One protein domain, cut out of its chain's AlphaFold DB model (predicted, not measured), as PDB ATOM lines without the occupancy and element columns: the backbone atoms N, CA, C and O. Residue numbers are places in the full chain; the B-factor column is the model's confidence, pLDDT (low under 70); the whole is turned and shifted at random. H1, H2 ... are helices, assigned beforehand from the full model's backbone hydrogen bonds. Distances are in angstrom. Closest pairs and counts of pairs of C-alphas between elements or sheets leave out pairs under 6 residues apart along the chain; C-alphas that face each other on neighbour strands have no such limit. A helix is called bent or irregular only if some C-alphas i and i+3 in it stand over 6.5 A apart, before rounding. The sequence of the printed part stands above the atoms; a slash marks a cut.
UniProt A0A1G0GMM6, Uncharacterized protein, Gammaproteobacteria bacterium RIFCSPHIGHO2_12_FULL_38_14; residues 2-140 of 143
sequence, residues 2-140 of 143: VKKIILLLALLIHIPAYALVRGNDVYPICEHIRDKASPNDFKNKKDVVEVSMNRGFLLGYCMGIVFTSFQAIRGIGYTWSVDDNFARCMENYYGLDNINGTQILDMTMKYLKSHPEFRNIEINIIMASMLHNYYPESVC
ATOM      1  N   VAL A   2     115.929 151.047 174.619       55.09
ATOM      2  CA  VAL A   2     116.850 150.365 173.680       55.09
ATOM      3  C   VAL A   2     116.874 150.968 172.258       55.09
ATOM      4  O   VAL A   2     117.945 151.159 171.694       55.09
ATOM      5  N   LYS A   3     115.724 151.392 171.708       44.94
ATOM      6  CA  LYS A   3     115.643 152.005 170.363       44.94
ATOM      7  C   LYS A   3     116.427 153.323 170.206       44.94
ATOM      8  O   LYS A   3     116.905 153.596 169.114       44.94
ATOM      9  N   LYS A   4     116.581 154.128 171.270       40.41
ATOM     10  CA  LYS A   4     117.322 155.410 171.209       40.41
ATOM     11  C   LYS A   4     118.842 155.198 171.219       40.41
ATOM     12  O   LYS A   4     119.560 155.951 170.578       40.41
ATOM     13  N   ILE A   5     119.310 154.145 171.895       57.31
ATOM     14  CA  ILE A   5     120.735 153.785 171.987       57.31
ATOM     15  C   ILE A   5     121.232 153.195 170.660       57.31
ATOM     16  O   ILE A   5     122.308 153.557 170.201       57.31
ATOM     17  N   ILE A   6     120.423 152.358 170.001       55.78
ATOM     18  CA  ILE A   6     120.753 151.797 168.678       55.78
ATOM     19  C   ILE A   6     120.870 152.906 167.621       55.78
ATOM     20  O   ILE A   6     121.781 152.872 166.800       55.78
ATOM     21  N   LEU A   7     119.992 153.914 167.667       46.09
ATOM     22  CA  LEU A   7     120.046 155.049 166.743       46.09
ATOM     23  C   LEU A   7     121.314 155.898 166.951       46.09
ATOM     24  O   LEU A   7     121.948 156.302 165.981       46.09
ATOM     25  N   LEU A   8     121.705 156.126 168.211       44.62
ATOM     26  CA  LEU A   8     122.935 156.846 168.555       44.62
ATOM     27  C   LEU A   8     124.191 156.070 168.130       44.62
ATOM     28  O   LEU A   8     125.123 156.662 167.597       44.62
ATOM     29  N   LEU A   9     124.205 154.748 168.322       48.44
ATOM     30  CA  LEU A   9     125.305 153.887 167.883       48.44
ATOM     31  C   LEU A   9     125.420 153.842 166.355       48.44
ATOM     32  O   LEU A   9     126.527 153.927 165.839       48.44
ATOM     33  N   ALA A  10     124.305 153.782 165.622       52.34
ATOM     34  CA  ALA A  10     124.315 153.846 164.160       52.34
ATOM     35  C   ALA A  10     124.904 155.174 163.642       52.34
ATOM     36  O   ALA A  10     125.725 155.164 162.726       52.34
ATOM     37  N   LEU A  11     124.560 156.297 164.283       49.25
ATOM     38  CA  LEU A  11     125.138 157.614 163.989       49.25
ATOM     39  C   LEU A  11     126.646 157.674 164.297       49.25
ATOM     40  O   LEU A  11     127.408 158.242 163.517       49.25
ATOM     41  N   LEU A  12     127.089 157.042 165.389       46.50
ATOM     42  CA  LEU A  12     128.500 156.975 165.788       46.50
ATOM     43  C   LEU A  12     129.359 156.076 164.887       46.50
ATOM     44  O   LEU A  12     130.574 156.216 164.907       46.50
ATOM     45  N   ILE A  13     128.768 155.174 164.096       52.81
ATOM     46  CA  ILE A  13     129.504 154.300 163.163       52.81
ATOM     47  C   ILE A  13     129.741 154.994 161.813       52.81
ATOM     48  O   ILE A  13     130.711 154.686 161.123       52.81
ATOM     49  N   HIS A  14     128.892 155.949 161.422       51.47
ATOM     50  CA  HIS A  14     129.008 156.597 160.110       51.47
ATOM     51  C   HIS A  14     130.214 157.539 160.030       51.47
ATOM     52  O   HIS A  14     130.892 157.566 159.012       51.47
ATOM     53  N   ILE A  15     130.541 158.255 161.107       52.16
ATOM     54  CA  ILE A  15     131.644 159.230 161.111       52.16
ATOM     55  C   ILE A  15     133.035 158.545 161.055       52.16
ATOM     56  O   ILE A  15     133.860 158.974 160.249       52.16
ATOM     57  N   PRO A  16     133.311 157.450 161.799       54.19
ATOM     58  CA  PRO A  16     134.584 156.727 161.710       54.19
ATOM     59  C   PRO A  16     134.747 155.914 160.422       54.19
ATOM     60  O   PRO A  16     135.863 155.784 159.926       54.19
ATOM     61  N   ALA A  17     133.661 155.372 159.856       57.28
ATOM     62  CA  ALA A  17     133.749 154.540 158.653       57.28
ATOM     63  C   ALA A  17     134.272 155.325 157.436       57.28
ATOM     64  O   ALA A  17     135.041 154.783 156.646       57.28
ATOM     65  N   TYR A  18     133.918 156.609 157.316       59.69
ATOM     66  CA  TYR A  18     134.432 157.484 156.255       59.69
ATOM     67  C   TYR A  18     135.831 158.048 156.541       59.69
ATOM     68  O   TYR A  18     136.487 158.524 155.618       59.69
ATOM     69  N   ALA A  19     136.309 157.978 157.788       60.12
ATOM     70  CA  ALA A  19     137.654 158.425 158.153       60.12
ATOM     71  C   ALA A  19     138.754 157.489 157.622       60.12
ATOM     72  O   ALA A  19     139.859 157.947 157.374       60.12
ATOM     73  N   LEU A  20     138.441 156.208 157.399       70.31
ATOM     74  CA  LEU A  20     139.397 155.199 156.916       70.31
ATOM     75  C   LEU A  20     139.409 155.044 155.387       70.31
ATOM     76  O   LEU A  20     140.190 154.257 154.852       70.31
ATOM     77  N   VAL A  21     138.523 155.749 154.680       81.56
ATOM     78  CA  VAL A  21     138.412 155.657 153.221       81.56
ATOM     79  C   VAL A  21     139.651 156.269 152.585       81.56
ATOM     80  O   VAL A  21     139.983 157.425 152.861       81.56
ATOM     81  N   ARG A  22     140.327 155.522 151.710       85.94
ATOM     82  CA  ARG A  22     141.562 155.973 151.062       85.94
ATOM     83  C   ARG A  22     141.296 156.610 149.709       85.94
ATOM     84  O   ARG A  22     140.293 156.340 149.049       85.94
ATOM     85  N   GLY A  23     142.248 157.419 149.251       83.06
ATOM     86  CA  GLY A  23     142.224 158.022 147.919       83.06
ATOM     87  C   GLY A  23     141.980 157.004 146.800       83.06
ATOM     88  O   GLY A  23     141.206 157.281 145.895       83.06
ATOM     89  N   ASN A  24     142.566 155.811 146.881       87.62
ATOM     90  CA  ASN A  24     142.452 154.745 145.885       87.62
ATOM     91  C   ASN A  24     141.071 154.087 145.853       87.62
ATOM     92  O   ASN A  24     140.688 153.567 144.809       87.62
ATOM     93  N   ASP A  25     140.316 154.149 146.949       84.25
ATOM     94  CA  ASP A  25     138.944 153.638 146.982       84.25
ATOM     95  C   ASP A  25     137.989 154.600 146.257       84.25
ATOM     96  O   ASP A  25     136.974 154.189 145.703       84.25
ATOM     97  N   VAL A  26     138.327 155.892 146.233       83.31
ATOM     98  CA  VAL A  26     137.431 156.975 145.799       83.31
ATOM     99  C   VAL A  26     137.808 157.516 144.426       83.31
ATOM    100  O   VAL A  26     136.949 157.672 143.563       83.31
ATOM    101  N   TYR A  27     139.094 157.769 144.193       86.38
ATOM    102  CA  TYR A  27     139.622 158.399 142.984       86.38
ATOM    103  C   TYR A  27     139.168 157.725 141.680       86.38
ATOM    104  O   TYR A  27     138.572 158.424 140.862       86.38
ATOM    105  N   PRO A  28     139.348 156.404 141.464       84.75
ATOM    106  CA  PRO A  28     138.945 155.778 140.203       84.75
ATOM    107  C   PRO A  28     137.426 155.817 139.996       84.75
ATOM    108  O   PRO A  28     136.960 155.977 138.870       84.75
ATOM    109  N   ILE A  29     136.644 155.713 141.077       82.50
ATOM    110  CA  ILE A  29     135.179 155.773 141.022       82.50
ATOM    111  C   ILE A  29     134.734 157.183 140.623       82.50
ATOM    112  O   ILE A  29     133.945 157.347 139.692       82.50
ATOM    113  N   CYS A  30     135.259 158.204 141.295       84.12
ATOM    114  CA  CYS A  30     134.851 159.587 141.081       84.12
ATOM    115  C   CYS A  30     135.395 160.177 139.772       84.12
ATOM    116  O   CYS A  30     134.691 160.949 139.120       84.12
ATOM    117  N   GLU A  31     136.598 159.786 139.342       82.88
ATOM    118  CA  GLU A  31     137.153 160.157 138.034       82.88
ATOM    119  C   GLU A  31     136.307 159.565 136.895       82.88
ATOM    120  O   GLU A  31     135.888 160.290 135.992       82.88
ATOM    121  N   HIS A  32     135.923 158.289 136.997       75.56
ATOM    122  CA  HIS A  32     135.075 157.615 136.004       75.56
ATOM    123  C   HIS A  32     133.686 158.246 135.841       75.56
ATOM    124  O   HIS A  32     133.123 158.261 134.747       75.56
ATOM    125  N   ILE A  33     133.111 158.789 136.917       72.62
ATOM    126  CA  ILE A  33     131.834 159.528 136.875       72.62
ATOM    127  C   ILE A  33     131.991 160.877 136.170       72.62
ATOM    128  O   ILE A  33     131.037 161.369 135.549       72.62
ATOM    129  N   ARG A  34     133.170 161.495 136.291       65.88
ATOM    130  CA  ARG A  34     133.464 162.794 135.687       65.88
ATOM    131  C   ARG A  34     133.647 162.676 134.175       65.88
ATOM    132  O   ARG A  34     133.163 163.544 133.455       65.88
ATOM    133  N   ASP A  35     134.233 161.573 133.716       64.38
ATOM    134  CA  ASP A  35     134.659 161.399 132.322       64.38
ATOM    135  C   ASP A  35     133.628 160.686 131.418       64.38
ATOM    136  O   ASP A  35     133.861 160.519 130.221       64.38
ATOM    137  N   LYS A  36     132.462 160.269 131.940       60.16
ATOM    138  CA  LYS A  36     131.461 159.535 131.144       60.16
ATOM    139  C   LYS A  36     130.482 160.406 130.349       60.16
ATOM    140  O   LYS A  36     129.935 161.387 130.860       60.16
ATOM    141  N   ALA A  37     130.242 159.906 129.130       54.94
ATOM    142  CA  ALA A  37     129.241 160.232 128.115       54.94
ATOM    143  C   ALA A  37     128.036 161.059 128.596       54.94
ATOM    144  O   ALA A  37     127.405 160.772 129.623       54.94
ATOM    145  N   SER A  38     127.707 162.081 127.811       58.22
ATOM    146  CA  SER A  38     126.534 162.927 127.997       58.22
ATOM    147  C   SER A  38     125.263 162.068 127.961       58.22
ATOM    148  O   SER A  38     125.205 161.102 127.200       58.22
ATOM    149  N   PRO A  39     124.195 162.415 128.706       57.88
ATOM    150  CA  PRO A  39     122.880 161.782 128.546       57.88
ATOM    151  C   PRO A  39     122.393 161.747 127.085       57.88
ATOM    152  O   PRO A  39     121.574 160.905 126.726       57.88
ATOM    153  N   ASN A  40     122.933 162.635 126.245       61.25
ATOM    154  CA  ASN A  40     122.654 162.734 124.816       61.25
ATOM    155  C   ASN A  40     123.311 161.631 123.964       61.25
ATOM    156  O   ASN A  40     122.952 161.484 122.798       61.25
ATOM    157  N   ASP A  41     124.237 160.849 124.521       63.56
ATOM    158  CA  ASP A  41     124.968 159.804 123.792       63.56
ATOM    159  C   ASP A  41     124.162 158.493 123.678       63.56
ATOM    160  O   ASP A  41     124.564 157.553 122.988       63.56
ATOM    161  N   PHE A  42     122.992 158.421 124.319       67.56
ATOM    162  CA  PHE A  42     122.151 157.227 124.371       67.56
ATOM    163  C   PHE A  42     120.901 157.374 123.493       67.56
ATOM    164  O   PHE A  42     120.117 158.311 123.631       67.56
ATOM    165  N   LYS A  43     120.664 156.394 122.609       67.50
ATOM    166  CA  LYS A  43     119.488 156.358 121.715       67.50
ATOM    167  C   LYS A  43     118.198 155.873 122.397       67.50
ATOM    168  O   LYS A  43     117.115 156.066 121.852       67.50
ATOM    169  N   ASN A  44     118.295 155.240 123.569       77.06
ATOM    170  CA  ASN A  44     117.173 154.637 124.293       77.06
ATOM    171  C   ASN A  44     116.976 155.307 125.662       77.06
ATOM    172  O   ASN A  44     117.898 155.380 126.471       77.06
ATOM    173  N   LYS A  45     115.742 155.742 125.951       71.00
ATOM    174  CA  LYS A  45     115.379 156.411 127.213       71.00
ATOM    175  C   LYS A  45     115.589 155.534 128.451       71.00
ATOM    176  O   LYS A  45     115.878 156.074 129.513       71.00
ATOM    177  N   LYS A  46     115.445 154.208 128.338       72.50
ATOM    178  CA  LYS A  46     115.639 153.293 129.476       72.50
ATOM    179  C   LYS A  46     117.105 153.272 129.927       72.50
ATOM    180  O   LYS A  46     117.371 153.380 131.120       72.50
ATOM    181  N   ASP A  47     118.024 153.259 128.966       67.81
ATOM    182  CA  ASP A  47     119.468 153.261 129.217       67.81
ATOM    183  C   ASP A  47     119.921 154.617 129.784       67.81
ATOM    184  O   ASP A  47     120.741 154.661 130.698       67.81
ATOM    185  N   VAL A  48     119.315 155.727 129.333       70.38
ATOM    186  CA  VAL A  48     119.541 157.063 129.918       70.38
ATOM    187  C   VAL A  48     119.190 157.079 131.402       70.38
ATOM    188  O   VAL A  48     119.968 157.596 132.202       70.38
ATOM    189  N   VAL A  49     118.031 156.531 131.787       70.56
ATOM    190  CA  VAL A  49     117.580 156.528 133.187       70.56
ATOM    191  C   VAL A  49     118.493 155.661 134.047       70.56
ATOM    192  O   VAL A  49     118.954 156.127 135.084       70.56
ATOM    193  N   GLU A  50     118.812 154.444 133.611       73.00
ATOM    194  CA  GLU A  50     119.667 153.527 134.372       73.00
ATOM    195  C   GLU A  50     121.091 154.076 134.551       73.00
ATOM    196  O   GLU A  50     121.620 154.103 135.665       73.00
ATOM    197  N   VAL A  51     121.691 154.601 133.479       68.31
ATOM    198  CA  VAL A  51     123.019 155.227 133.536       68.31
ATOM    199  C   VAL A  51     122.989 156.486 134.403       68.31
ATOM    200  O   VAL A  51     123.897 156.685 135.209       68.31
ATOM    201  N   SER A  52     121.942 157.310 134.298       67.88
ATOM    202  CA  SER A  52     121.809 158.532 135.102       67.88
ATOM    203  C   SER A  52     121.571 158.234 136.583       67.88
ATOM    204  O   SER A  52     122.137 158.922 137.429       67.88
ATOM    205  N   MET A  53     120.794 157.201 136.921       74.62
ATOM    206  CA  MET A  53     120.571 156.778 138.309       74.62
ATOM    207  C   MET A  53     121.843 156.193 138.924       74.62
ATOM    208  O   MET A  53     122.224 156.600 140.021       74.62
ATOM    209  N   ASN A  54     122.547 155.315 138.203       73.69
ATOM    210  CA  ASN A  54     123.833 154.783 138.658       73.69
ATOM    211  C   ASN A  54     124.871 155.901 138.830       73.69
ATOM    212  O   ASN A  54     125.595 155.932 139.825       73.69
ATOM    213  N   ARG A  55     124.904 156.870 137.908       73.88
ATOM    214  CA  ARG A  55     125.767 158.052 138.017       73.88
ATOM    215  C   ARG A  55     125.402 158.911 139.224       73.88
ATOM    216  O   ARG A  55     126.296 159.325 139.953       73.88
ATOM    217  N   GLY A  56     124.112 159.158 139.448       76.06
ATOM    218  CA  GLY A  56     123.620 159.921 140.592       76.06
ATOM    219  C   GLY A  56     123.977 159.262 141.923       76.06
ATOM    220  O   GLY A  56     124.450 159.940 142.830       76.06
ATOM    221  N   PHE A  57     123.836 157.938 142.017       76.25
ATOM    222  CA  PHE A  57     124.220 157.175 143.205       76.25
ATOM    223  C   PHE A  57     125.723 157.266 143.483       76.25
ATOM    224  O   PHE A  57     126.128 157.607 144.593       76.25
ATOM    225  N   LEU A  58     126.554 157.020 142.469       78.44
ATOM    226  CA  LEU A  58     128.005 157.077 142.624       78.44
ATOM    227  C   LEU A  58     128.498 158.510 142.904       78.44
ATOM    228  O   LEU A  58     129.419 158.699 143.695       78.44
ATOM    229  N   LEU A  59     127.870 159.530 142.309       79.44
ATOM    230  CA  LEU A  59     128.169 160.930 142.611       79.44
ATOM    231  C   LEU A  59     127.786 161.266 144.055       79.44
ATOM    232  O   LEU A  59     128.564 161.910 144.755       79.44
ATOM    233  N   GLY A  60     126.626 160.793 144.513       76.06
ATOM    234  CA  GLY A  60     126.195 160.913 145.903       76.06
ATOM    235  C   GLY A  60     127.168 160.243 146.873       76.06
ATOM    236  O   GLY A  60     127.486 160.823 147.906       76.06
ATOM    237  N   TYR A  61     127.711 159.079 146.512       80.75
ATOM    238  CA  TYR A  61     128.759 158.396 147.272       80.75
ATOM    239  C   TYR A  61     130.051 159.228 147.353       80.75
ATOM    240  O   TYR A  61     130.533 159.511 148.451       80.75
ATOM    241  N   CYS A  62     130.560 159.704 146.211       83.75
ATOM    242  CA  CYS A  62     131.738 160.576 146.138       83.75
ATOM    243  C   CYS A  62     131.564 161.861 146.961       83.75
ATOM    244  O   CYS A  62     132.439 162.234 147.744       83.75
ATOM    245  N   MET A  63     130.418 162.530 146.808       82.44
ATOM    246  CA  MET A  63     130.090 163.736 147.563       82.44
ATOM    247  C   MET A  63     129.937 163.447 149.055       82.44
ATOM    248  O   MET A  63     130.423 164.228 149.863       82.44
ATOM    249  N   GLY A  64     129.291 162.341 149.426       80.19
ATOM    250  CA  GLY A  64     129.073 161.955 150.818       80.19
ATOM    251  C   GLY A  64     130.382 161.733 151.569       80.19
ATOM    252  O   GLY A  64     130.545 162.269 152.666       80.19
ATOM    253  N   ILE A  65     131.333 161.023 150.956       80.06
ATOM    254  CA  ILE A  65     132.666 160.801 151.534       80.06
ATOM    255  C   ILE A  65     133.387 162.132 151.709       80.06
ATOM    256  O   ILE A  65     133.738 162.504 152.825       80.06
ATOM    257  N   VAL A  66     133.557 162.875 150.614       80.88
ATOM    258  CA  VAL A  66     134.353 164.104 150.618       80.88
ATOM    259  C   VAL A  66     133.744 165.153 151.549       80.88
ATOM    260  O   VAL A  66     134.462 165.772 152.329       80.88
ATOM    261  N   PHE A  67     132.423 165.326 151.535       79.19
ATOM    262  CA  PHE A  67     131.748 166.283 152.409       79.19
ATOM    263  C   PHE A  67     131.828 165.876 153.884       79.19
ATOM    264  O   PHE A  67     132.078 166.724 154.733       79.19
ATOM    265  N   THR A  68     131.668 164.592 154.213       75.81
ATOM    266  CA  THR A  68     131.758 164.139 155.611       75.81
ATOM    267  C   THR A  68     133.182 164.278 156.146       75.81
ATOM    268  O   THR A  68     133.375 164.809 157.241       75.81
ATOM    269  N   SER A  69     134.188 163.875 155.363       76.44
ATOM    270  CA  SER A  69     135.600 164.066 155.711       76.44
ATOM    271  C   SER A  69     135.935 165.548 155.882       76.44
ATOM    272  O   SER A  69     136.606 165.922 156.840       76.44
ATOM    273  N   PHE A  70     135.402 166.402 155.009       75.94
ATOM    274  CA  PHE A  70     135.536 167.847 155.120       75.94
ATOM    275  C   PHE A  70     134.959 168.401 156.435       75.94
ATOM    276  O   PHE A  70     135.646 169.128 157.151       75.94
ATOM    277  N   GLN A  71     133.723 168.027 156.785       72.56
ATOM    278  CA  GLN A  71     133.083 168.473 158.028       72.56
ATOM    279  C   GLN A  71     133.841 167.987 159.272       72.56
ATOM    280  O   GLN A  71     133.942 168.724 160.252       72.56
ATOM    281  N   ALA A  72     134.427 166.786 159.231       69.38
ATOM    282  CA  ALA A  72     135.257 166.272 160.319       69.38
ATOM    283  C   ALA A  72     136.537 167.107 160.519       69.38
ATOM    284  O   ALA A  72     136.863 167.460 161.651       69.38
ATOM    285  N   ILE A  73     137.227 167.479 159.434       68.69
ATOM    286  CA  ILE A  73     138.417 168.350 159.490       68.69
ATOM    287  C   ILE A  73     138.044 169.735 160.020       68.69
ATOM    288  O   ILE A  73     138.721 170.250 160.910       68.69
ATOM    289  N   ARG A  74     136.942 170.314 159.522       67.12
ATOM    290  CA  ARG A  74     136.411 171.598 160.004       67.12
ATOM    291  C   ARG A  74     136.119 171.533 161.509       67.12
ATOM    292  O   ARG A  74     136.558 172.407 162.252       67.12
ATOM    293  N   GLY A  75     135.448 170.474 161.968       61.88
ATOM    294  CA  GLY A  75     135.160 170.238 163.384       61.88
ATOM    295  C   GLY A  75     136.416 170.150 164.258       61.88
ATOM    296  O   GLY A  75     136.473 170.789 165.305       61.88
ATOM    297  N   ILE A  76     137.445 169.419 163.814       63.75
ATOM    298  CA  ILE A  76     138.725 169.332 164.538       63.75
ATOM    299  C   ILE A  76     139.410 170.703 164.596       63.75
ATOM    300  O   ILE A  76     139.822 171.117 165.681       63.75
ATOM    301  N   GLY A  77     139.449 171.439 163.479       61.66
ATOM    302  CA  GLY A  77     140.002 172.796 163.413       61.66
ATOM    303  C   GLY A  77     139.391 173.746 164.449       61.66
ATOM    304  O   GLY A  77     140.131 174.435 165.146       61.66
ATOM    305  N   TYR A  78     138.065 173.708 164.628       56.09
ATOM    306  CA  TYR A  78     137.378 174.498 165.661       56.09
ATOM    307  C   TYR A  78     137.726 174.090 167.093       56.09
ATOM    308  O   TYR A  78     137.731 174.927 167.988       56.09
ATOM    309  N   THR A  79     137.985 172.807 167.345       56.16
ATOM    310  CA  THR A  79     138.297 172.348 168.710       56.16
ATOM    311  C   THR A  79     139.746 172.601 169.114       56.16
ATOM    312  O   THR A  79     140.043 172.640 170.305       56.16
ATOM    313  N   TRP A  80     140.654 172.765 168.147       53.00
ATOM    314  CA  TRP A  80     142.078 173.018 168.398       53.00
ATOM    315  C   TRP A  80     142.426 174.509 168.443       53.00
ATOM    316  O   TRP A  80     143.475 174.884 168.969       53.00
ATOM    317  N   SER A  81     141.544 175.375 167.944       54.47
ATOM    318  CA  SER A  81     141.679 176.817 168.098       54.47
ATOM    319  C   SER A  81     141.325 177.227 169.531       54.47
ATOM    320  O   SER A  81     140.159 177.395 169.871       54.47
ATOM    321  N   VAL A  82     142.342 177.414 170.372       52.78
ATOM    322  CA  VAL A  82     142.193 178.019 171.713       52.78
ATOM    323  C   VAL A  82     141.898 179.532 171.635       52.78
ATOM    324  O   VAL A  82     141.638 180.164 172.653       52.78
ATOM    325  N   ASP A  83     141.952 180.108 170.429       61.81
ATOM    326  CA  ASP A  83     141.723 181.520 170.119       61.81
ATOM    327  C   ASP A  83     140.540 181.655 169.143       61.81
ATOM    328  O   ASP A  83     140.614 181.210 167.993       61.81
ATOM    329  N   ASP A  84     139.461 182.297 169.597       63.78
ATOM    330  CA  ASP A  84     138.256 182.572 168.803       63.78
ATOM    331  C   ASP A  84     138.563 183.352 167.512       63.78
ATOM    332  O   ASP A  84     137.857 183.202 166.511       63.78
ATOM    333  N   ASN A  85     139.624 184.167 167.494       64.69
ATOM    334  CA  ASN A  85     140.045 184.890 166.293       64.69
ATOM    335  C   ASN A  85     140.710 183.961 165.280       64.69
ATOM    336  O   ASN A  85     140.491 184.116 164.080       64.69
ATOM    337  N   PHE A  86     141.472 182.970 165.745       65.56
ATOM    338  CA  PHE A  86     142.033 181.939 164.876       65.56
ATOM    339  C   PHE A  86     140.921 181.039 164.322       65.56
ATOM    340  O   PHE A  86     140.904 180.763 163.124       65.56
ATOM    341  N   ALA A  87     139.935 180.676 165.150       64.06
ATOM    342  CA  ALA A  87     138.752 179.918 164.733       64.06
ATOM    343  C   ALA A  87     137.954 180.649 163.635       64.06
ATOM    344  O   ALA A  87     137.699 180.092 162.566       64.06
ATOM    345  N   ARG A  88     137.617 181.927 163.874       65.69
ATOM    346  CA  ARG A  88     136.914 182.789 162.907       65.69
ATOM    347  C   ARG A  88     137.748 183.085 161.673       65.69
ATOM    348  O   ARG A  88     137.190 183.234 160.585       65.69
ATOM    349  N   CYS A  89     139.065 183.205 161.817       67.75
ATOM    350  CA  CYS A  89     139.931 183.334 160.661       67.75
ATOM    351  C   CYS A  89     139.855 182.068 159.823       67.75
ATOM    352  O   CYS A  89     139.514 182.185 158.662       67.75
ATOM    353  N   MET A  90     140.057 180.879 160.394       65.38
ATOM    354  CA  MET A  90     139.978 179.613 159.655       65.38
ATOM    355  C   MET A  90     138.610 179.420 158.972       65.38
ATOM    356  O   MET A  90     138.560 179.000 157.818       65.38
ATOM    357  N   GLU A  91     137.511 179.801 159.628       64.50
ATOM    358  CA  GLU A  91     136.156 179.799 159.052       64.50
ATOM    359  C   GLU A  91     136.033 180.687 157.801       64.50
ATOM    360  O   GLU A  91     135.623 180.215 156.735       64.50
ATOM    361  N   ASN A  92     136.458 181.951 157.904       62.59
ATOM    362  CA  ASN A  92     136.438 182.901 156.789       62.59
ATOM    363  C   ASN A  92     137.482 182.570 155.709       62.59
ATOM    364  O   ASN A  92     137.244 182.771 154.521       62.59
ATOM    365  N   TYR A  93     138.642 182.070 156.125       58.44
ATOM    366  CA  TYR A  93     139.847 181.894 155.322       58.44
ATOM    367  C   TYR A  93     139.716 180.748 154.331       58.44
ATOM    368  O   TYR A  93     140.066 180.896 153.163       58.44
ATOM    369  N   TYR A  94     139.144 179.633 154.770       57.72
ATOM    370  CA  TYR A  94     138.819 178.542 153.867       57.72
ATOM    371  C   TYR A  94     137.497 178.785 153.098       57.72
ATOM    372  O   TYR A  94     137.177 178.027 152.183       57.72
ATOM    373  N   GLY A  95     136.713 179.821 153.439       57.38
ATOM    374  CA  GLY A  95     135.427 180.122 152.792       57.38
ATOM    375  C   GLY A  95     134.373 179.023 152.991       57.38
ATOM    376  O   GLY A  95     133.559 178.765 152.100       57.38
ATOM    377  N   LEU A  96     134.410 178.342 154.142       57.66
ATOM    378  CA  LEU A  96     133.756 177.038 154.351       57.66
ATOM    379  C   LEU A  96     132.241 177.080 154.440       57.66
ATOM    380  O   LEU A  96     131.602 176.034 154.346       57.66
ATOM    381  N   ASP A  97     131.675 178.267 154.604       58.22
ATOM    382  CA  ASP A  97     130.228 178.456 154.621       58.22
ATOM    383  C   ASP A  97     129.640 178.562 153.208       58.22
ATOM    384  O   ASP A  97     128.445 178.342 153.023       58.22
ATOM    385  N   ASN A  98     130.480 178.830 152.200       65.00
ATOM    386  CA  ASN A  98     130.052 179.064 150.817       65.00
ATOM    387  C   ASN A  98     130.532 177.995 149.825       65.00
ATOM    388  O   ASN A  98     130.141 178.026 148.656       65.00
ATOM    389  N   ILE A  99     131.368 177.051 150.262       68.94
ATOM    390  CA  ILE A  99     131.821 175.936 149.431       68.94
ATOM    391  C   ILE A  99     130.795 174.796 149.489       68.94
ATOM    392  O   ILE A  99     130.530 174.215 150.542       68.94
ATOM    393  N   ASN A 100     130.224 174.442 148.335       75.88
ATOM    394  CA  ASN A 100     129.306 173.308 148.228       75.88
ATOM    395  C   ASN A 100     130.056 171.978 148.017       75.88
ATOM    396  O   ASN A 100     131.201 171.945 147.567       75.88
ATOM    397  N   GLY A 101     129.396 170.850 148.302       73.56
ATOM    398  CA  GLY A 101     130.019 169.521 148.219       73.56
ATOM    399  C   GLY A 101     130.597 169.163 146.842       73.56
ATOM    400  O   GLY A 101     131.566 168.409 146.766       73.56
ATOM    401  N   THR A 102     130.066 169.729 145.754       79.00
ATOM    402  CA  THR A 102     130.591 169.519 144.394       79.00
ATOM    403  C   THR A 102     131.928 170.227 144.188       79.00
ATOM    404  O   THR A 102     132.831 169.650 143.585       79.00
ATOM    405  N   GLN A 103     132.087 171.443 144.716       80.25
ATOM    406  CA  GLN A 103     133.357 172.172 144.665       80.25
ATOM    407  C   GLN A 103     134.445 171.444 145.458       80.25
ATOM    408  O   GLN A 103     135.554 171.282 144.955       80.25
ATOM    409  N   ILE A 104     134.117 170.933 146.651       80.38
ATOM    410  CA  ILE A 104     135.069 170.155 147.461       80.38
ATOM    411  C   ILE A 104     135.480 168.884 146.717       80.38
ATOM    412  O   ILE A 104     136.664 168.571 146.645       80.38
ATOM    413  N   LEU A 105     134.520 168.168 146.120       84.88
ATOM    414  CA  LEU A 105     134.812 166.980 145.321       84.88
ATOM    415  C   LEU A 105     135.768 167.300 144.165       84.88
ATOM    416  O   LEU A 105     136.755 166.589 143.986       84.88
ATOM    417  N   ASP A 106     135.520 168.371 143.410       85.62
ATOM    418  CA  ASP A 106     136.389 168.759 142.293       85.62
ATOM    419  C   ASP A 106     137.802 169.145 142.760       85.62
ATOM    420  O   ASP A 106     138.788 168.703 142.165       85.62
ATOM    421  N   MET A 107     137.919 169.898 143.858       86.12
ATOM    422  CA  MET A 107     139.212 170.234 144.463       86.12
ATOM    423  C   MET A 107     139.979 168.976 144.888       86.12
ATOM    424  O   MET A 107     141.142 168.816 144.505       86.12
ATOM    425  N   THR A 108     139.324 168.053 145.598       87.00
ATOM    426  CA  THR A 108     139.936 166.801 146.067       87.00
ATOM    427  C   THR A 108     140.380 165.926 144.895       87.00
ATOM    428  O   THR A 108     141.487 165.388 144.908       87.00
ATOM    429  N   MET A 109     139.566 165.812 143.839       89.38
ATOM    430  CA  MET A 109     139.925 165.023 142.655       89.38
ATOM    431  C   MET A 109     141.067 165.658 141.859       89.38
ATOM    432  O   MET A 109     141.958 164.944 141.396       89.38
ATOM    433  N   LYS A 110     141.090 166.990 141.721       89.31
ATOM    434  CA  LYS A 110     142.226 167.708 141.118       89.31
ATOM    435  C   LYS A 110     143.509 167.478 141.911       89.31
ATOM    436  O   LYS A 110     144.535 167.193 141.304       89.31
ATOM    437  N   TYR A 111     143.433 167.539 143.239       90.00
ATOM    438  CA  TYR A 111     144.579 167.322 144.117       90.00
ATOM    439  C   TYR A 111     145.126 165.889 144.030       90.00
ATOM    440  O   TYR A 111     146.330 165.707 143.876       90.00
ATOM    441  N   LEU A 112     144.259 164.870 144.032       90.19
ATOM    442  CA  LEU A 112     144.654 163.461 143.855       90.19
ATOM    443  C   LEU A 112     145.182 163.136 142.451       90.19
ATOM    444  O   LEU A 112     145.957 162.188 142.274       90.19
ATOM    445  N   LYS A 113     144.760 163.907 141.445       90.50
ATOM    446  CA  LYS A 113     145.298 163.811 140.087       90.50
ATOM    447  C   LYS A 113     146.719 164.369 140.009       90.50
ATOM    448  O   LYS A 113     147.546 163.766 139.332       90.50
ATOM    449  N   SER A 114     146.999 165.490 140.679       92.44
ATOM    450  CA  SER A 114     148.337 166.096 140.706       92.44
ATOM    451  C   SER A 114     149.303 165.440 141.696       92.44
ATOM    452  O   SER A 114     150.505 165.553 141.489       92.44
ATOM    453  N   HIS A 115     148.796 164.725 142.706       90.75
ATOM    454  CA  HIS A 115     149.592 164.063 143.746       90.75
ATOM    455  C   HIS A 115     149.229 162.570 143.868       90.75
ATOM    456  O   HIS A 115     148.557 162.151 144.823       90.75
ATOM    457  N   PRO A 116     149.603 161.732 142.883       90.50
ATOM    458  CA  PRO A 116     149.265 160.310 142.879       90.50
ATOM    459  C   PRO A 116     149.838 159.534 144.079       90.50
ATOM    460  O   PRO A 116     149.270 158.512 144.467       90.50
ATOM    461  N   GLU A 117     150.913 160.020 144.699       88.94
ATOM    462  CA  GLU A 117     151.513 159.470 145.918       88.94
ATOM    463  C   GLU A 117     150.544 159.465 147.108       88.94
ATOM    464  O   GLU A 117     150.612 158.581 147.963       88.94
ATOM    465  N   PHE A 118     149.582 160.391 147.132       86.69
ATOM    466  CA  PHE A 118     148.597 160.475 148.201       86.69
ATOM    467  C   PHE A 118     147.415 159.525 148.020       86.69
ATOM    468  O   PHE A 118     146.593 159.403 148.922       86.69
ATOM    469  N   ARG A 119     147.316 158.782 146.913       84.56
ATOM    470  CA  ARG A 119     146.162 157.898 146.688       84.56
ATOM    471  C   ARG A 119     146.055 156.756 147.707       84.56
ATOM    472  O   ARG A 119     144.961 156.280 147.967       84.56
ATOM    473  N   ASN A 120     147.148 156.329 148.338       87.25
ATOM    474  CA  ASN A 120     147.093 155.319 149.407       87.25
ATOM    475  C   ASN A 120     146.809 155.896 150.804       87.25
ATOM    476  O   ASN A 120     146.765 155.138 151.773       87.25
ATOM    477  N   ILE A 121     146.627 157.212 150.910       87.75
ATOM    478  CA  ILE A 121     146.345 157.914 152.161       87.75
ATOM    479  C   ILE A 121     144.828 158.057 152.339       87.75
ATOM    480  O   ILE A 121     144.067 158.019 151.372       87.75
ATOM    481  N   GLU A 122     144.388 158.184 153.586       85.81
ATOM    482  CA  GLU A 122     143.001 158.464 153.957       85.81
ATOM    483  C   GLU A 122     142.534 159.838 153.429       85.81
ATOM    484  O   GLU A 122     143.280 160.823 153.443       85.81
ATOM    485  N   ILE A 123     141.292 159.914 152.940       83.50
ATOM    486  CA  ILE A 123     140.714 161.105 152.289       83.50
ATOM    487  C   ILE A 123     140.720 162.323 153.213       83.50
ATOM    488  O   ILE A 123     141.003 163.427 152.761       83.50
ATOM    489  N   ASN A 124     140.458 162.144 154.504       75.94
ATOM    490  CA  ASN A 124     140.550 163.217 155.497       75.94
ATOM    491  C   ASN A 124     141.958 163.851 155.550       75.94
ATOM    492  O   ASN A 124     142.077 165.073 155.557       75.94
ATOM    493  N   ILE A 125     143.025 163.048 155.530       80.69
ATOM    494  CA  ILE A 125     144.408 163.541 155.539       80.69
ATOM    495  C   ILE A 125     144.720 164.226 154.207       80.69
ATOM    496  O   ILE A 125     145.242 165.338 154.205       80.69
ATOM    497  N   ILE A 126     144.333 163.616 153.080       84.44
ATOM    498  CA  ILE A 126     144.483 164.216 151.743       84.44
ATOM    499  C   ILE A 126     143.834 165.601 151.703       84.44
ATOM    500  O   ILE A 126     144.430 166.556 151.211       84.44
ATOM    501  N   MET A 127     142.617 165.718 152.230       81.88
ATOM    502  CA  MET A 127     141.866 166.967 152.252       81.88
ATOM    503  C   MET A 127     142.481 167.994 153.197       81.88
ATOM    504  O   MET A 127     142.525 169.166 152.839       81.88
ATOM    505  N   ALA A 128     143.001 167.582 154.354       76.94
ATOM    506  CA  ALA A 128     143.729 168.479 155.247       76.94
ATOM    507  C   ALA A 128     144.995 169.030 154.567       76.94
ATOM    508  O   ALA A 128     145.223 170.239 154.582       76.94
ATOM    509  N   SER A 129     145.774 168.176 153.892       80.44
ATOM    510  CA  SER A 129     146.951 168.598 153.120       80.44
ATOM    511  C   SER A 129     146.583 169.501 151.942       80.44
ATOM    512  O   SER A 129     147.234 170.515 151.709       80.44
ATOM    513  N   MET A 130     145.516 169.163 151.218       84.69
ATOM    514  CA  MET A 130     144.979 169.980 150.134       84.69
ATOM    515  C   MET A 130     144.601 171.378 150.637       84.69
ATOM    516  O   MET A 130     144.998 172.375 150.037       84.69
ATOM    517  N   LEU A 131     143.848 171.448 151.736       75.31
ATOM    518  CA  LEU A 131     143.426 172.699 152.355       75.31
ATOM    519  C   LEU A 131     144.634 173.519 152.817       75.31
ATOM    520  O   LEU A 131     144.708 174.691 152.471       75.31
ATOM    521  N   HIS A 132     145.613 172.903 153.481       74.44
ATOM    522  CA  HIS A 132     146.851 173.574 153.887       74.44
ATOM    523  C   HIS A 132     147.637 174.149 152.694       74.44
ATOM    524  O   HIS A 132     148.161 175.257 152.769       74.44
ATOM    525  N   ASN A 133     147.688 173.424 151.572       73.38
ATOM    526  CA  ASN A 133     148.407 173.858 150.373       73.38
ATOM    527  C   ASN A 133     147.703 174.999 149.628       73.38
ATOM    528  O   ASN A 133     148.367 175.915 149.145       73.38
ATOM    529  N   TYR A 134     146.372 174.964 149.521       70.56
ATOM    530  CA  TYR A 134     145.617 176.064 148.910       70.56
ATOM    531  C   TYR A 134     145.491 177.276 149.838       70.56
ATOM    532  O   TYR A 134     145.365 178.402 149.357       70.56
ATOM    533  N   TYR A 135     145.538 177.045 151.149       67.00
ATOM    534  CA  TYR A 135     145.269 178.036 152.177       67.00
ATOM    535  C   TYR A 135     146.256 177.866 153.359       67.00
ATOM    536  O   TYR A 135     145.910 177.279 154.386       67.00
ATOM    537  N   PRO A 136     147.504 178.359 153.242       64.00
ATOM    538  CA  PRO A 136     148.502 178.256 154.306       64.00
ATOM    539  C   PRO A 136     148.166 179.094 155.557       64.00
ATOM    540  O   PRO A 136     147.900 180.294 155.473       64.00
ATOM    541  N   GLU A 137     148.328 178.499 156.747       61.53
ATOM    542  CA  GLU A 137     148.037 179.091 158.077       61.53
ATOM    543  C   GLU A 137     148.641 180.483 158.317       61.53
ATOM    544  O   GLU A 137     148.102 181.278 159.086       61.53
ATOM    545  N   SER A 138     149.739 180.810 157.627       58.66
ATOM    546  CA  SER A 138     150.371 182.136 157.637       58.66
ATOM    547  C   SER A 138     149.408 183.297 157.355       58.66
ATOM    548  O   SER A 138     149.687 184.427 157.752       58.66
ATOM    549  N   VAL A 139     148.268 183.041 156.703       61.84
ATOM    550  CA  VAL A 139     147.236 184.063 156.492       61.84
ATOM    551  C   VAL A 139     146.458 184.367 157.772       61.84
ATOM    552  O   VAL A 139     146.134 185.528 158.005       61.84
ATOM    553  N   CYS A 140     146.224 183.368 158.624       64.19
ATOM    554  CA  CYS A 140     145.544 183.541 159.908       64.19
ATOM    555  C   CYS A 140     146.470 183.922 161.062       64.19
ATOM    556  O   CYS A 140     145.997 184.370 162.103       64.19
TER     557      CYS A 140
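AT A GLANCE: This is residues 2 to 140 of the 143 residues of an uncharacterized protein of Gammaproteobacteria bacterium RIFCSPHIGHO2_12_FULL_38_14 (UniProt A0A1G0GMM6). One long helix, H3, runs nearly the whole length of the body; H2, H5 and H7 pack on its middle stretch, and H6 packs on the first residues of H2. H1 meets H3 with residues 15 to 19 at nearly a right angle, and its residues 2 to 13 stick out as a free arm, while beyond the far end of H3 the chain folds back into H4. The printed part has 139 residues with seven named helices, H1 to H7 in order, and no named strand; the class is all helix, and the helix packing is mostly crossed. The whole is loose, with a radius of gyration of the C-alphas of 17.8 A, and spans 59 by 47 by 29 A.

IN THESE COORDINATES: H1, residues 2 to 19, begins at C-alpha 2 (116.850, 150.365, 173.680) and is 27.2 A long; it is neither bent nor irregular, but only just: C-alphas 12 and 15 are 6.1 A apart. H2, residues 23 to 34, is irregular, with C-alphas 25 and 28 at 7.1 A. H3, residues 45 to 80, runs 51.8 A from C-alpha 45 (115.379, 156.411, 127.213). H4 holds residues 84 to 93, and H5, residues 101 to 114, measures 20.1 A. H6, residues 116 to 120, is only just irregular, with C-alphas 117 and 120 at 7.0 A. H7, residues 123 to 134, ends at C-alpha 134 (145.617, 176.064, 148.910) after 16.1 A.

HOW THE PARTS SIT: H3 is the hub, touching five helices. Its residues 65 to 72 touch H1, closest at C-alphas Tyr 18 and Ile 65, 6.0 A, about perpendicular at 89 degrees. H2 and H3 form a helical hairpin, a steep tilt of 43 degrees, opposite ways, closest at C-alphas Cys 30 and Cys 62, 6.0 A. H5 touches H3 about perpendicular at 86 degrees, the closest C-alphas being Phe 67 and Gly 101, 5.6 A. H7 touches H3 at C-alphas Ser 69 and Asn 124, 5.0 A. H3 and H4, also a helical hairpin, only just touch, with 3 pairs of C-alphas within 8 A, closest at Tyr 78 and Ala 87, 5.7 A. H6 touches H2 at C-alphas Gly 23 and Arg 119, 4.1 A. H4 and H7 are apart. Every O i to N i+4 pair is within hydrogen-bond range in H3, H4, H5 and H7; H1 has 9 of 14, H2 6 of 8 and H6 0 of 1, with 1 of 2 O i to N i+3 pairs.

THE WHOLE: The farthest C-alphas, Lys 43 and Val 82, are 59.0 A apart. The printed part has no cut and no long link. Mean pLDDT of the printed part is 70.8; residues 2 to 19, 34 to 43 and 72 to 99 are among those under 70.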